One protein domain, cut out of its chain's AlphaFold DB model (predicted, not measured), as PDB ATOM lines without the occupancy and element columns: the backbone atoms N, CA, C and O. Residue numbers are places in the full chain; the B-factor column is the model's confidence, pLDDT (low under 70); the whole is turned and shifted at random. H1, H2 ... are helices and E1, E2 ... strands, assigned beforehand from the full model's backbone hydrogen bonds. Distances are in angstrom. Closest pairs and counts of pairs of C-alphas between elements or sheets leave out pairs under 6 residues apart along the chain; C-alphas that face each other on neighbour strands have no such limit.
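This is residues 55 to 144 of the 171 residues of an uncharacterized protein of Methylobacterium sp. 17Sr1-43 (UniProt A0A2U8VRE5). Four helices follow one another in an elongated row, H1, H2, H3 and H4, each crossing the next at a steep angle, with H2 and H3 in the middle and a small two-stranded hairpin near each end. The hairpin E1 and E2 lies at the H1 end, with E1 beside H1; the hairpin E3 and E4 lies at the H4 end. The printed part has 90 residues, with four named helices and four named strands in the order H1, E1, E2, H2, H3, E3, E4, H4; the two sheets, E1 - E2 and E3 - E4, are antiparallel, and the class is mixed, helices and strands. The whole is compact, with a radius of gyration of the C-alphas of 13.8 A, and spans 39 by 25 by 22 A.

E1, residues 76 to 79, and E2, residues 84 to 87, form an antiparallel hairpin with 138 degrees between their directions; N 77 and O 86 are 2.9 A apart and N 86 and O 77 are 2.8 A apart, within hydrogen-bond range. The closest C-alphas of E1 and H1, residues 55 to 69, are those of Ala 78 and Ala 57, 5.1 A apart. H1 touches H2, residues 90 to 100, at a steep tilt of 65 degrees, opposite ways; the closest C-alphas are those of Ala 65 and Ala 97, 5.0 A apart. H2 touches H3, residues 107 to 120, at a steep tilt of 60 degrees, opposite ways, with the C-alphas of Leu 94 and Val 114 closest at 5.6 A. H3 touches H4, residues 135 to 142, at a steep tilt of 53 degrees, opposite ways, with the C-alphas of Ala 111 and Ala 139 closest at 7.0 A. E3, residues 125 to 127, and E4, residues 130 to 132, form the other antiparallel hairpin, at 124 degrees, with N 127 and O 130 within hydrogen-bond range at 2.8 A. H1 and H4 are apart. In H1, H2, H3 and H4 every O i to N i+4 pair is within hydrogen-bond range.

H1 begins at C-alpha 55, (-20.157, 123.251, 82.887), and measures 21.4 A from first to last C-alpha. H3 measures 20.0 A, H2 15.2 A and H4 11.0 A. H2 begins at C-alpha 90, (-6.350, 106.064, 85.971), and H4 ends at C-alpha 142, (-9.585, 93.962, 76.623). E1 measures 9.2 A, E2 9.8 A, E3 6.8 A and E4 6.3 A.

The two C-alphas farthest apart are those of Ala 55 and Glu 128, at 41.9 A. The printed part has no cut, and no link is long. The mean pLDDT of the printed part is 87.1; residue 133, residue 135 and residues 138 to 144 are under 70.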
ATOM      1  N   ALA A  55     -21.362 122.608  83.399       95.12
ATOM      2  CA  ALA A  55     -20.157 123.251  82.887       95.12
ATOM      3  C   ALA A  55     -18.982 123.249  83.890       95.12
ATOM      4  O   ALA A  55     -17.856 122.957  83.471       95.12
ATOM      5  N   PRO A  56     -19.172 123.512  85.202       94.88
ATOM      6  CA  PRO A  56     -18.089 123.415  86.182       94.88
ATOM      7  C   PRO A  56     -17.500 122.004  86.280       94.88
ATOM      8  O   PRO A  56     -16.279 121.846  86.260       94.88
ATOM      9  N   ALA A  57     -18.360 120.982  86.314       95.06
ATOM     10  CA  ALA A  57     -17.936 119.586  86.378       95.06
ATOM     11  C   ALA A  57     -17.145 119.182  85.126       95.06
ATOM     12  O   ALA A  57     -16.080 118.577  85.231       95.06
ATOM     13  N   GLN A  58     -17.607 119.587  83.939       95.62
ATOM     14  CA  GLN A  58     -16.902 119.333  82.681       95.62
ATOM     15  C   GLN A  58     -15.522 120.001  82.635       95.62
ATOM     16  O   GLN A  58     -14.563 119.375  82.180       95.62
ATOM     17  N   ARG A  59     -15.389 121.242  83.133       97.19
ATOM     18  CA  ARG A  59     -14.088 121.932  83.216       97.19
ATOM     19  C   ARG A  59     -13.112 121.196  84.134       97.19
ATOM     20  O   ARG A  59     -11.965 120.989  83.747       97.19
ATOM     21  N   LEU A  60     -13.564 120.767  85.314       96.94
ATOM     22  CA  LEU A  60     -12.731 120.012  86.256       96.94
ATOM     23  C   LEU A  60     -12.323 118.641  85.697       96.94
ATOM     24  O   LEU A  60     -11.164 118.244  85.807       96.94
ATOM     25  N   ASN A  61     -13.255 117.936  85.056       97.06
ATOM     26  CA  ASN A  61     -12.994 116.639  84.433       97.06
ATOM     27  C   ASN A  61     -11.982 116.755  83.287       97.06
ATOM     28  O   ASN A  61     -11.073 115.933  83.186       97.06
ATOM     29  N   ARG A  62     -12.081 117.814  82.471       97.25
ATOM     30  CA  ARG A  62     -11.095 118.113  81.425       97.25
ATOM     31  C   ARG A  62      -9.713 118.387  82.011       97.25
ATOM     32  O   ARG A  62      -8.751 117.772  81.568       97.25
ATOM     33  N   LEU A  63      -9.624 119.235  83.036       97.31
ATOM     34  CA  LEU A  63      -8.358 119.503  83.719       97.31
ATOM     35  C   LEU A  63      -7.742 118.213  84.279       97.31
ATOM     36  O   LEU A  63      -6.552 117.974  84.114       97.31
ATOM     37  N   SER A  64      -8.551 117.357  84.904       96.62
ATOM     38  CA  SER A  64      -8.085 116.081  85.467       96.62
ATOM     39  C   SER A  64      -7.526 115.152  84.383       96.62
ATOM     40  O   SER A  64      -6.468 114.556  84.574       96.62
ATOM     41  N   ALA A  65      -8.187 115.081  83.224       96.69
ATOM     42  CA  ALA A  65      -7.708 114.331  82.065       96.69
ATOM     43  C   ALA A  65      -6.393 114.904  81.499       96.69
ATOM     44  O   ALA A  65      -5.443 114.159  81.275       96.69
ATOM     45  N   GLU A  66      -6.296 116.226  81.336       96.44
ATOM     46  CA  GLU A  66      -5.071 116.900  80.880       96.44
ATOM     47  C   GLU A  66      -3.891 116.651  81.827       96.44
ATOM     48  O   GLU A  66      -2.768 116.404  81.388       96.44
ATOM     49  N   LYS A  67      -4.137 116.692  83.140       96.38
ATOM     50  CA  LYS A  67      -3.106 116.444  84.147       96.38
ATOM     51  C   LYS A  67      -2.705 114.973  84.239       96.38
ATOM     52  O   LYS A  67      -1.521 114.703  84.435       96.38
ATOM     53  N   MET A  68      -3.628 114.042  83.998       94.94
ATOM     54  CA  MET A  68      -3.305 112.616  83.881       94.94
ATOM     55  C   MET A  68      -2.305 112.352  82.752       94.94
ATOM     56  O   MET A  68      -1.328 111.636  82.955       94.94
ATOM     57  N   LEU A  69      -2.483 112.996  81.595       94.44
ATOM     58  CA  LEU A  69      -1.540 112.903  80.472       94.44
ATOM     59  C   LEU A  69      -0.150 113.480  80.801       94.44
ATOM     60  O   LEU A  69       0.832 113.138  80.153       94.44
ATOM     61  N   GLN A  70      -0.051 114.331  81.828       94.75
ATOM     62  CA  GLN A  70       1.205 114.887  82.351       94.75
ATOM     63  C   GLN A  70       1.799 114.041  83.496       94.75
ATOM     64  O   GLN A  70       2.786 114.447  84.107       94.75
ATOM     65  N   GLY A  71       1.199 112.889  83.818       93.06
ATOM     66  CA  GLY A  71       1.643 111.988  84.885       93.06
ATOM     67  C   GLY A  71       1.144 112.340  86.286       93.06
ATOM     68  O   GLY A  71       1.569 111.718  87.258       93.06
ATOM     69  N   LEU A  72       0.229 113.306  86.417       93.19
ATOM     70  CA  LEU A  72      -0.424 113.612  87.688       93.19
ATOM     71  C   LEU A  72      -1.700 112.785  87.829       93.19
ATOM     72  O   LEU A  72      -2.671 112.975  87.097       93.19
ATOM     73  N   SER A  73      -1.707 111.877  88.800       88.44
ATOM     74  CA  SER A  73      -2.847 111.001  89.041       88.44
ATOM     75  C   SER A  73      -3.934 111.685  89.867       88.44
ATOM     76  O   SER A  73      -3.662 112.215  90.945       88.44
ATOM     77  N   TYR A  74      -5.175 111.560  89.411       92.69
ATOM     78  CA  TYR A  74      -6.381 111.861  90.178       92.69
ATOM     79  C   TYR A  74      -7.190 110.574  90.321       92.69
ATOM     80  O   TYR A  74      -7.057 109.667  89.506       92.69
ATOM     81  N   SER A  75      -8.016 110.477  91.359       92.56
ATOM     82  CA  SER A  75      -8.833 109.276  91.608       92.56
ATOM     83  C   SER A  75     -10.331 109.556  91.609       92.56
ATOM     84  O   SER A  75     -11.114 108.702  92.016       92.56
ATOM     85  N   PHE A  76     -10.731 110.757  91.185       94.62
ATOM     86  CA  PHE A  76     -12.118 111.197  91.200       94.62
ATOM     87  C   PHE A  76     -12.443 112.024  89.957       94.62
ATOM     88  O   PHE A  76     -11.632 112.837  89.518       94.62
ATOM     89  N   LEU A  77     -13.651 111.835  89.434       95.81
ATOM     90  CA  LEU A  77     -14.274 112.676  88.416       95.81
ATOM     91  C   LEU A  77     -15.519 113.333  89.004       95.81
ATOM     92  O   LEU A  77     -16.251 112.718  89.775       95.81
ATOM     93  N   ALA A  78     -15.794 114.576  88.630       95.25
ATOM     94  CA  ALA A  78     -17.030 115.246  88.997       95.25
ATOM     95  C   ALA A  78     -18.218 114.627  88.248       95.25
ATOM     96  O   ALA A  78     -18.216 114.540  87.017       95.25
ATOM     97  N   ALA A  79     -19.249 114.247  88.997       91.81
ATOM     98  CA  ALA A  79     -20.507 113.727  88.487       91.81
ATOM     99  C   ALA A  79     -21.621 114.745  88.770       91.81
ATOM    100  O   ALA A  79     -22.191 114.742  89.862       91.81
ATOM    101  N   PRO A  80     -21.951 115.630  87.809       88.81
ATOM    102  CA  PRO A  80     -22.881 116.730  88.059       88.81
ATOM    103  C   PRO A  80     -24.279 116.232  88.443       88.81
ATOM    104  O   PRO A  80     -24.900 116.801  89.333       88.81
ATOM    105  N   VAL A  81     -24.732 115.118  87.854       85.44
ATOM    106  CA  VAL A  81     -26.028 114.487  88.175       85.44
ATOM    107  C   VAL A  81     -26.084 113.985  89.622       85.44
ATOM    108  O   VAL A  81     -27.126 114.063  90.266       85.44
ATOM    109  N   ALA A  82     -24.961 113.500  90.154       85.00
ATOM    110  CA  ALA A  82     -24.871 113.029  91.533       85.00
ATOM    111  C   ALA A  82     -24.504 114.148  92.525       85.00
ATOM    112  O   ALA A  82     -24.430 113.893  93.725       85.00
ATOM    113  N   GLY A  83     -24.204 115.364  92.048       85.94
ATOM    114  CA  GLY A  83     -23.724 116.472  92.883       85.94
ATOM    115  C   GLY A  83     -22.447 116.155  93.676       85.94
ATOM    116  O   GLY A  83     -22.194 116.776  94.703       85.94
ATOM    117  N   SER A  84     -21.667 115.163  93.243       87.88
ATOM    118  CA  SER A  84     -20.539 114.603  93.995       87.88
ATOM    119  C   SER A  84     -19.412 114.139  93.068       87.88
ATOM    120  O   SER A  84     -19.523 114.198  91.841       87.88
ATOM    121  N   GLY A  85     -18.285 113.724  93.653       90.62
ATOM    122  CA  GLY A  85     -17.208 113.059  92.924       90.62
ATOM    123  C   GLY A  85     -17.446 111.551  92.848       90.62
ATOM    124  O   GLY A  85     -17.728 110.924  93.865       90.62
ATOM    125  N   MET A  86     -17.293 110.962  91.665       90.12
ATOM    126  CA  MET A  86     -17.242 109.512  91.476       90.12
ATOM    127  C   MET A  86     -15.795 109.051  91.457       90.12
ATOM    128  O   MET A  86     -14.953 109.679  90.812       90.12
ATOM    129  N   GLN A  87     -15.507 107.948  92.146       90.75
ATOM    130  CA  GLN A  87     -14.195 107.324  92.068       90.75
ATOM    131  C   GLN A  87     -13.925 106.884  90.626       90.75
ATOM    132  O   GLN A  87     -14.769 106.252  89.996       90.75
ATOM    133  N   ALA A  88     -12.748 107.227  90.119       93.25
ATOM    134  CA  ALA A  88     -12.307 106.893  88.775       93.25
ATOM    135  C   ALA A  88     -10.893 106.322  88.845       93.25
ATOM    136  O   ALA A  88     -10.023 106.859  89.537       93.25
ATOM    137  N   SER A  89     -10.663 105.217  88.147       92.31
ATOM    138  CA  SER A  89      -9.320 104.684  87.959       92.31
ATOM    139  C   SER A  89      -8.523 105.556  86.982       92.31
ATOM    140  O   SER A  89      -9.086 106.330  86.203       92.31
ATOM    141  N   ASN A  90      -7.196 105.396  86.967       92.31
ATOM    142  CA  ASN A  90      -6.350 106.064  85.971       92.31
ATOM    143  C   ASN A  90      -6.789 105.709  84.541       92.31
ATOM    144  O   ASN A  90      -6.779 106.566  83.661       92.31
ATOM    145  N   THR A  91      -7.224 104.464  84.324       92.94
ATOM    146  CA  THR A  91      -7.775 103.997  83.050       92.94
ATOM    147  C   THR A  91      -9.046 104.757  82.678       92.94
ATOM    148  O   THR A  91      -9.136 105.236  81.552       92.94
ATOM    149  N   ASP A  92      -9.984 104.954  83.610       94.94
ATOM    150  CA  ASP A  92     -11.226 105.702  83.349       94.94
ATOM    151  C   ASP A  92     -10.938 107.156  82.949       94.94
ATOM    152  O   ASP A  92     -11.544 107.695  82.021       94.94
ATOM    153  N   ILE A  93      -9.964 107.788  83.608       96.19
ATOM    154  CA  ILE A  93      -9.549 109.164  83.304       96.19
ATOM    155  C   ILE A  93      -8.851 109.244  81.935       96.19
ATOM    156  O   ILE A  93      -9.065 110.205  81.198       96.19
ATOM    157  N   LEU A  94      -8.062 108.235  81.553       94.94
ATOM    158  CA  LEU A  94      -7.452 108.160  80.220       94.94
ATOM    159  C   LEU A  94      -8.482 107.880  79.116       94.94
ATOM    160  O   LEU A  94      -8.359 108.423  78.017       94.94
ATOM    161  N   VAL A  95      -9.524 107.091  79.392       95.88
ATOM    162  CA  VAL A  95     -10.661 106.929  78.470       95.88
ATOM    163  C   VAL A  95     -11.378 108.264  78.289       95.88
ATOM    164  O   VAL A  95     -11.660 108.662  77.158       95.88
ATOM    165  N   LEU A  96     -11.626 108.998  79.378       96.06
ATOM    166  CA  LEU A  96     -12.187 110.345  79.300       96.06
ATOM    167  C   LEU A  96     -11.294 111.274  78.462       96.06
ATOM    168  O   LEU A  96     -11.814 112.015  77.630       96.06
ATOM    169  N   ALA A  97      -9.971 111.214  78.637       95.75
ATOM    170  CA  ALA A  97      -9.029 111.973  77.818       95.75
ATOM    171  C   ALA A  97      -9.192 111.647  76.324       95.75
ATOM    172  O   ALA A  97      -9.325 112.569  75.520       95.75
ATOM    173  N   ALA A  98      -9.294 110.361  75.964       95.75
ATOM    174  CA  ALA A  98      -9.537 109.925  74.587       95.75
ATOM    175  C   ALA A  98     -10.847 110.493  74.019       95.75
ATOM    176  O   ALA A  98     -10.902 110.943  72.876       95.75
ATOM    177  N   VAL A  99     -11.925 110.491  74.809       95.38
ATOM    178  CA  VAL A  99     -13.216 111.065  74.397       95.38
ATOM    179  C   VAL A  99     -13.084 112.568  74.154       95.38
ATOM    180  O   VAL A  99     -13.541 113.064  73.124       95.38
ATOM    181  N   LEU A 100     -12.419 113.288  75.060       94.31
ATOM    182  CA  LEU A 100     -12.239 114.738  74.970       94.31
ATOM    183  C   LEU A 100     -11.359 115.172  73.788       94.31
ATOM    184  O   LEU A 100     -11.565 116.263  73.262       94.31
ATOM    185  N   THR A 101     -10.418 114.334  73.348       92.81
ATOM    186  CA  THR A 101      -9.561 114.587  72.173       92.81
ATOM    187  C   THR A 101     -10.171 114.100  70.855       92.81
ATOM    188  O   THR A 101      -9.528 114.184  69.809       92.81
ATOM    189  N   GLY A 102     -11.410 113.595  70.871       93.12
ATOM    190  CA  GLY A 102     -12.096 113.090  69.679       93.12
ATOM    191  C   GLY A 102     -11.689 111.673  69.262       93.12
ATOM    192  O   GLY A 102     -12.107 111.203  68.206       93.12
ATOM    193  N   GLN A 103     -10.917 110.970  70.092       90.06
ATOM    194  CA  GLN A 103     -10.488 109.580  69.895       90.06
ATOM    195  C   GLN A 103     -11.421 108.556  70.573       90.06
ATOM    196  O   GLN A 103     -11.221 107.350  70.466       90.06
ATOM    197  N   GLY A 104     -12.504 109.014  71.205       86.75
ATOM    198  CA  GLY A 104     -13.544 108.170  71.807       86.75
ATOM    199  C   GLY A 104     -14.608 107.629  70.842       86.75
ATOM    200  O   GLY A 104     -15.642 107.154  71.297       86.75
ATOM    201  N   GLN A 105     -14.403 107.715  69.523       88.44
ATOM    202  CA  GLN A 105     -15.415 107.341  68.516       88.44
ATOM    203  C   GLN A 105     -15.713 105.837  68.476       88.44
ATOM    204  O   GLN A 105     -16.778 105.419  68.030       88.44
ATOM    205  N   SER A 106     -14.767 105.009  68.922       92.62
ATOM    206  CA  SER A 106     -14.974 103.573  69.087       92.62
ATOM    207  C   SER A 106     -14.204 103.062  70.296       92.62
ATOM    208  O   SER A 106     -13.146 103.595  70.638       92.62
ATOM    209  N   ALA A 107     -14.700 101.982  70.902       88.38
ATOM    210  CA  ALA A 107     -14.032 101.332  72.028       88.38
ATOM    211  C   ALA A 107     -12.592 100.913  71.683       88.38
ATOM    212  O   ALA A 107     -11.697 101.043  72.512       88.38
ATOM    213  N   ARG A 108     -12.352 100.469  70.441       88.25
ATOM    214  CA  ARG A 108     -11.018 100.083  69.968       88.25
ATOM    215  C   ARG A 108     -10.051 101.268  69.949       88.25
ATOM    216  O   ARG A 108      -8.968 101.160  70.508       88.25
ATOM    217  N   VAL A 109     -10.449 102.390  69.348       90.25
ATOM    218  CA  VAL A 109      -9.592 103.589  69.255       90.25
ATOM    219  C   VAL A 109      -9.328 104.177  70.644       90.25
ATOM    220  O   VAL A 109      -8.196 104.544  70.948       90.25
ATOM    221  N   ALA A 110     -10.336 104.188  71.523       91.25
ATOM    222  CA  ALA A 110     -10.154 104.607  72.909       91.25
ATOM    223  C   ALA A 110      -9.160 103.694  73.650       91.25
ATOM    224  O   ALA A 110      -8.256 104.191  74.315       91.25
ATOM    225  N   ALA A 111      -9.273 102.370  73.498       89.31
ATOM    226  CA  ALA A 111      -8.353 101.416  74.118       89.31
ATOM    227  C   ALA A 111      -6.910 101.581  73.614       89.31
ATOM    228  O   ALA A 111      -5.984 101.618  74.423       89.31
ATOM    229  N   GLU A 112      -6.714 101.735  72.300       90.06
ATOM    230  CA  GLU A 112      -5.401 102.010  71.698       90.06
ATOM    231  C   GLU A 112      -4.790 103.302  72.268       90.06
ATOM    232  O   GLU A 112      -3.616 103.315  72.646       90.06
ATOM    233  N   HIS A 113      -5.597 104.359  72.424       91.44
ATOM    234  CA  HIS A 113      -5.161 105.607  73.049       91.44
ATOM    235  C   HIS A 113      -4.742 105.419  74.511       91.44
ATOM    236  O   HIS A 113      -3.688 105.907  74.923       91.44
ATOM    237  N   VAL A 114      -5.539 104.703  75.309       92.69
ATOM    238  CA  VAL A 114      -5.208 104.432  76.715       92.69
ATOM    239  C   VAL A 114      -3.903 103.647  76.828       92.69
ATOM    240  O   VAL A 114      -3.035 104.031  77.610       92.69
ATOM    241  N   ILE A 115      -3.733 102.588  76.030       90.88
ATOM    242  CA  ILE A 115      -2.518 101.760  76.034       90.88
ATOM    243  C   ILE A 115      -1.288 102.610  75.693       90.88
ATOM    244  O   ILE A 115      -0.284 102.538  76.404       90.88
ATOM    245  N   ALA A 116      -1.374 103.446  74.653       90.88
ATOM    246  CA  ALA A 116      -0.276 104.316  74.243       90.88
ATOM    247  C   ALA A 116       0.130 105.307  75.348       90.88
ATOM    248  O   ALA A 116       1.317 105.437  75.650       90.88
ATOM    249  N   ASN A 117      -0.838 105.962  75.996       92.69
ATOM    250  CA  ASN A 117      -0.543 106.904  77.079       92.69
ATOM    251  C   ASN A 117       0.000 106.206  78.326       92.69
ATOM    252  O   ASN A 117       0.926 106.709  78.949       92.69
ATOM    253  N   MET A 118      -0.518 105.031  78.687       90.75
ATOM    254  CA  MET A 118       0.024 104.282  79.824       90.75
ATOM    255  C   MET A 118       1.486 103.894  79.602       90.75
ATOM    256  O   MET A 118       2.298 104.082  80.507       90.75
ATOM    257  N   ALA A 119       1.844 103.463  78.388       89.00
ATOM    258  CA  ALA A 119       3.234 103.199  78.028       89.00
ATOM    259  C   ALA A 119       4.113 104.460  78.142       89.00
ATOM    260  O   ALA A 119       5.210 104.394  78.693       89.00
ATOM    261  N   GLN A 120       3.622 105.622  77.690       89.81
ATOM    262  CA  GLN A 120       4.336 106.903  77.818       89.81
ATOM    263  C   GLN A 120       4.531 107.341  79.273       89.81
ATOM    264  O   GLN A 120       5.575 107.887  79.620       89.81
ATOM    265  N   LEU A 121       3.554 107.062  80.135       89.12
ATOM    266  CA  LEU A 121       3.616 107.341  81.570       89.12
ATOM    267  C   LEU A 121       4.487 106.334  82.344       89.12
ATOM    268  O   LEU A 121       4.586 106.422  83.566       89.12
ATOM    269  N   GLY A 122       5.102 105.363  81.659       87.00
ATOM    270  CA  GLY A 122       5.893 104.302  82.283       87.00
ATOM    271  C   GLY A 122       5.052 103.289  83.064       87.00
ATOM    272  O   GLY A 122       5.590 102.524  83.866       87.00
ATOM    273  N   VAL A 123       3.734 103.270  82.847       83.38
ATOM    274  CA  VAL A 123       2.819 102.311  83.463       83.38
ATOM    275  C   VAL A 123       2.741 101.078  82.571       83.38
ATOM    276  O   VAL A 123       2.035 101.052  81.564       83.38
ATOM    277  N   ASN A 124       3.477 100.039  82.958       79.25
ATOM    278  CA  ASN A 124       3.434  98.754  82.275       79.25
ATOM    279  C   ASN A 124       2.235  97.936  82.758       79.25
ATOM    280  O   ASN A 124       2.046  97.734  83.958       79.25
ATOM    281  N   TRP A 125       1.451  97.423  81.816       70.44
ATOM    282  CA  TRP A 125       0.404  96.454  82.112       70.44
ATOM    283  C   TRP A 125       1.027  95.151  82.589       70.44
ATOM    284  O   TRP A 125       1.978  94.679  81.981       70.44
ATOM    285  N   LEU A 126       0.493  94.554  83.651       78.38
ATOM    286  CA  LEU A 126       0.942  93.249  84.130       78.38
ATOM    287  C   LEU A 126      -0.065  92.169  83.722       78.38
ATOM    288  O   LEU A 126      -1.271  92.327  83.892       78.38
ATOM    289  N   SER A 127       0.444  91.050  83.220       71.75
ATOM    290  CA  SER A 127      -0.289  89.800  83.049       71.75
ATOM    291  C   SER A 127       0.509  88.696  83.722       71.75
ATOM    292  O   SER A 127       1.661  88.476  83.360       71.75
ATOM    293  N   GLU A 128      -0.098  87.990  84.680       77.31
ATOM    294  CA  GLU A 128       0.570  86.902  85.419       77.31
ATOM    295  C   GLU A 128       1.896  87.369  86.053       77.31
ATOM    296  O   GLU A 128       2.920  86.689  85.993       77.31
ATOM    297  N   GLY A 129       1.901  88.593  86.592       77.00
ATOM    298  CA  GLY A 129       3.085  89.222  87.183       77.00
ATOM    299  C   GLY A 129       4.164  89.657  86.183       77.00
ATOM    300  O   GLY A 129       5.187  90.195  86.599       77.00
ATOM    301  N   LYS A 130       3.960  89.466  84.873       77.00
ATOM    302  CA  LYS A 130       4.909  89.873  83.827       77.00
ATOM    303  C   LYS A 130       4.401  91.099  83.070       77.00
ATOM    304  O   LYS A 130       3.215  91.150  82.742       77.00
ATOM    305  N   PRO A 131       5.267  92.078  82.760       73.62
ATOM    306  CA  PRO A 131       4.878  93.213  81.941       73.62
ATOM    307  C   PRO A 131       4.468  92.744  80.539       73.62
ATOM    308  O   PRO A 131       5.228  92.063  79.853       73.62
ATOM    309  N   VAL A 132       3.257  93.105  80.119       77.19
ATOM    310  CA  VAL A 132       2.770  92.929  78.752       77.19
ATOM    311  C   VAL A 132       3.329  94.076  77.927       77.19
ATOM    312  O   VAL A 132       2.897  95.219  78.053       77.19
ATOM    313  N   THR A 133       4.319  93.766  77.098       67.81
ATOM    314  CA  THR A 133       4.988  94.746  76.232       67.81
ATOM    315  C   THR A 133       4.416  94.781  74.815       67.81
ATOM    316  O   THR A 133       4.750  95.690  74.063       67.81
ATOM    317  N   ASP A 134       3.571  93.815  74.436       75.00
ATOM    318  CA  ASP A 134       2.941  93.746  73.112       75.00
ATOM    319  C   ASP A 134       1.579  94.481  73.097       75.00
ATOM    320  O   ASP A 134       0.630  94.041  73.762       75.00
ATOM    321  N   PRO A 135       1.435  95.575  72.317       64.94
ATOM    322  CA  PRO A 135       0.182  96.322  72.192       64.94
ATOM    323  C   PRO A 135      -0.985  95.480  71.661       64.94
ATOM    324  O   PRO A 135      -2.137  95.717  72.034       64.94
ATOM    325  N   THR A 136      -0.711  94.491  70.804       71.88
ATOM    326  CA  THR A 136      -1.751  93.645  70.202       71.88
ATOM    327  C   THR A 136      -2.298  92.625  71.196       71.88
ATOM    328  O   THR A 136      -3.511  92.391  71.240       71.88
ATOM    329  N   GLU A 137      -1.443  92.089  72.072       72.06
ATOM    330  CA  GLU A 137      -1.874  91.236  73.178       72.06
ATOM    331  C   GLU A 137      -2.703  92.021  74.208       72.06
ATOM    332  O   GLU A 137      -3.756  91.531  74.637       72.06
ATOM    333  N   CYS A 138      -2.307  93.259  74.528       65.38
ATOM    334  CA  CYS A 138      -3.113  94.165  75.352       65.38
ATOM    335  C   CYS A 138      -4.512  94.383  74.748       65.38
ATOM    336  O   CYS A 138      -5.522  94.125  75.409       65.38
ATOM    337  N   ALA A 139      -4.598  94.779  73.474       66.38
ATOM    338  CA  ALA A 139      -5.877  95.046  72.810       66.38
ATOM    339  C   ALA A 139      -6.790  93.804  72.750       66.38
ATOM    340  O   ALA A 139      -7.994  93.893  73.015       66.38
ATOM    341  N   ARG A 140      -6.228  92.619  72.468       67.88
ATOM    342  CA  ARG A 140      -6.988  91.361  72.360       67.88
ATOM    343  C   ARG A 140      -7.613  90.929  73.689       67.88
ATOM    344  O   ARG A 140      -8.707  90.362  73.694       67.88
ATOM    345  N   ARG A 141      -6.935  91.178  74.813       65.56
ATOM    346  CA  ARG A 141      -7.439  90.820  76.149       65.56
ATOM    347  C   ARG A 141      -8.586  91.724  76.591       65.56
ATOM    348  O   ARG A 141      -9.558  91.220  77.145       65.56
ATOM    349  N   HIS A 142      -8.518  93.017  76.285       61.53
ATOM    350  CA  HIS A 142      -9.585  93.962  76.623       61.53
ATOM    351  C   HIS A 142     -10.799  93.857  75.696       61.53
ATOM    352  O   HIS A 142     -11.924  93.999  76.160       61.53
ATOM    353  N   GLY A 143     -10.612  93.487  74.424       53.94
ATOM    354  CA  GLY A 143     -11.730  93.194  73.520       53.94
ATOM    355  C   GLY A 143     -12.566  91.964  73.911       53.94
ATOM    356  O   GLY A 143     -13.682  91.815  73.425       53.94
ATOM    357  N   ARG A 144     -12.049  91.078  74.781       47.38
ATOM    358  CA  ARG A 144     -12.743  89.856  75.242       47.38
ATOM    359  C   ARG A 144     -13.243  89.909  76.691       47.38
ATOM    360  O   ARG A 144     -13.985  89.017  77.085       47.38
TER     361      ARG A 144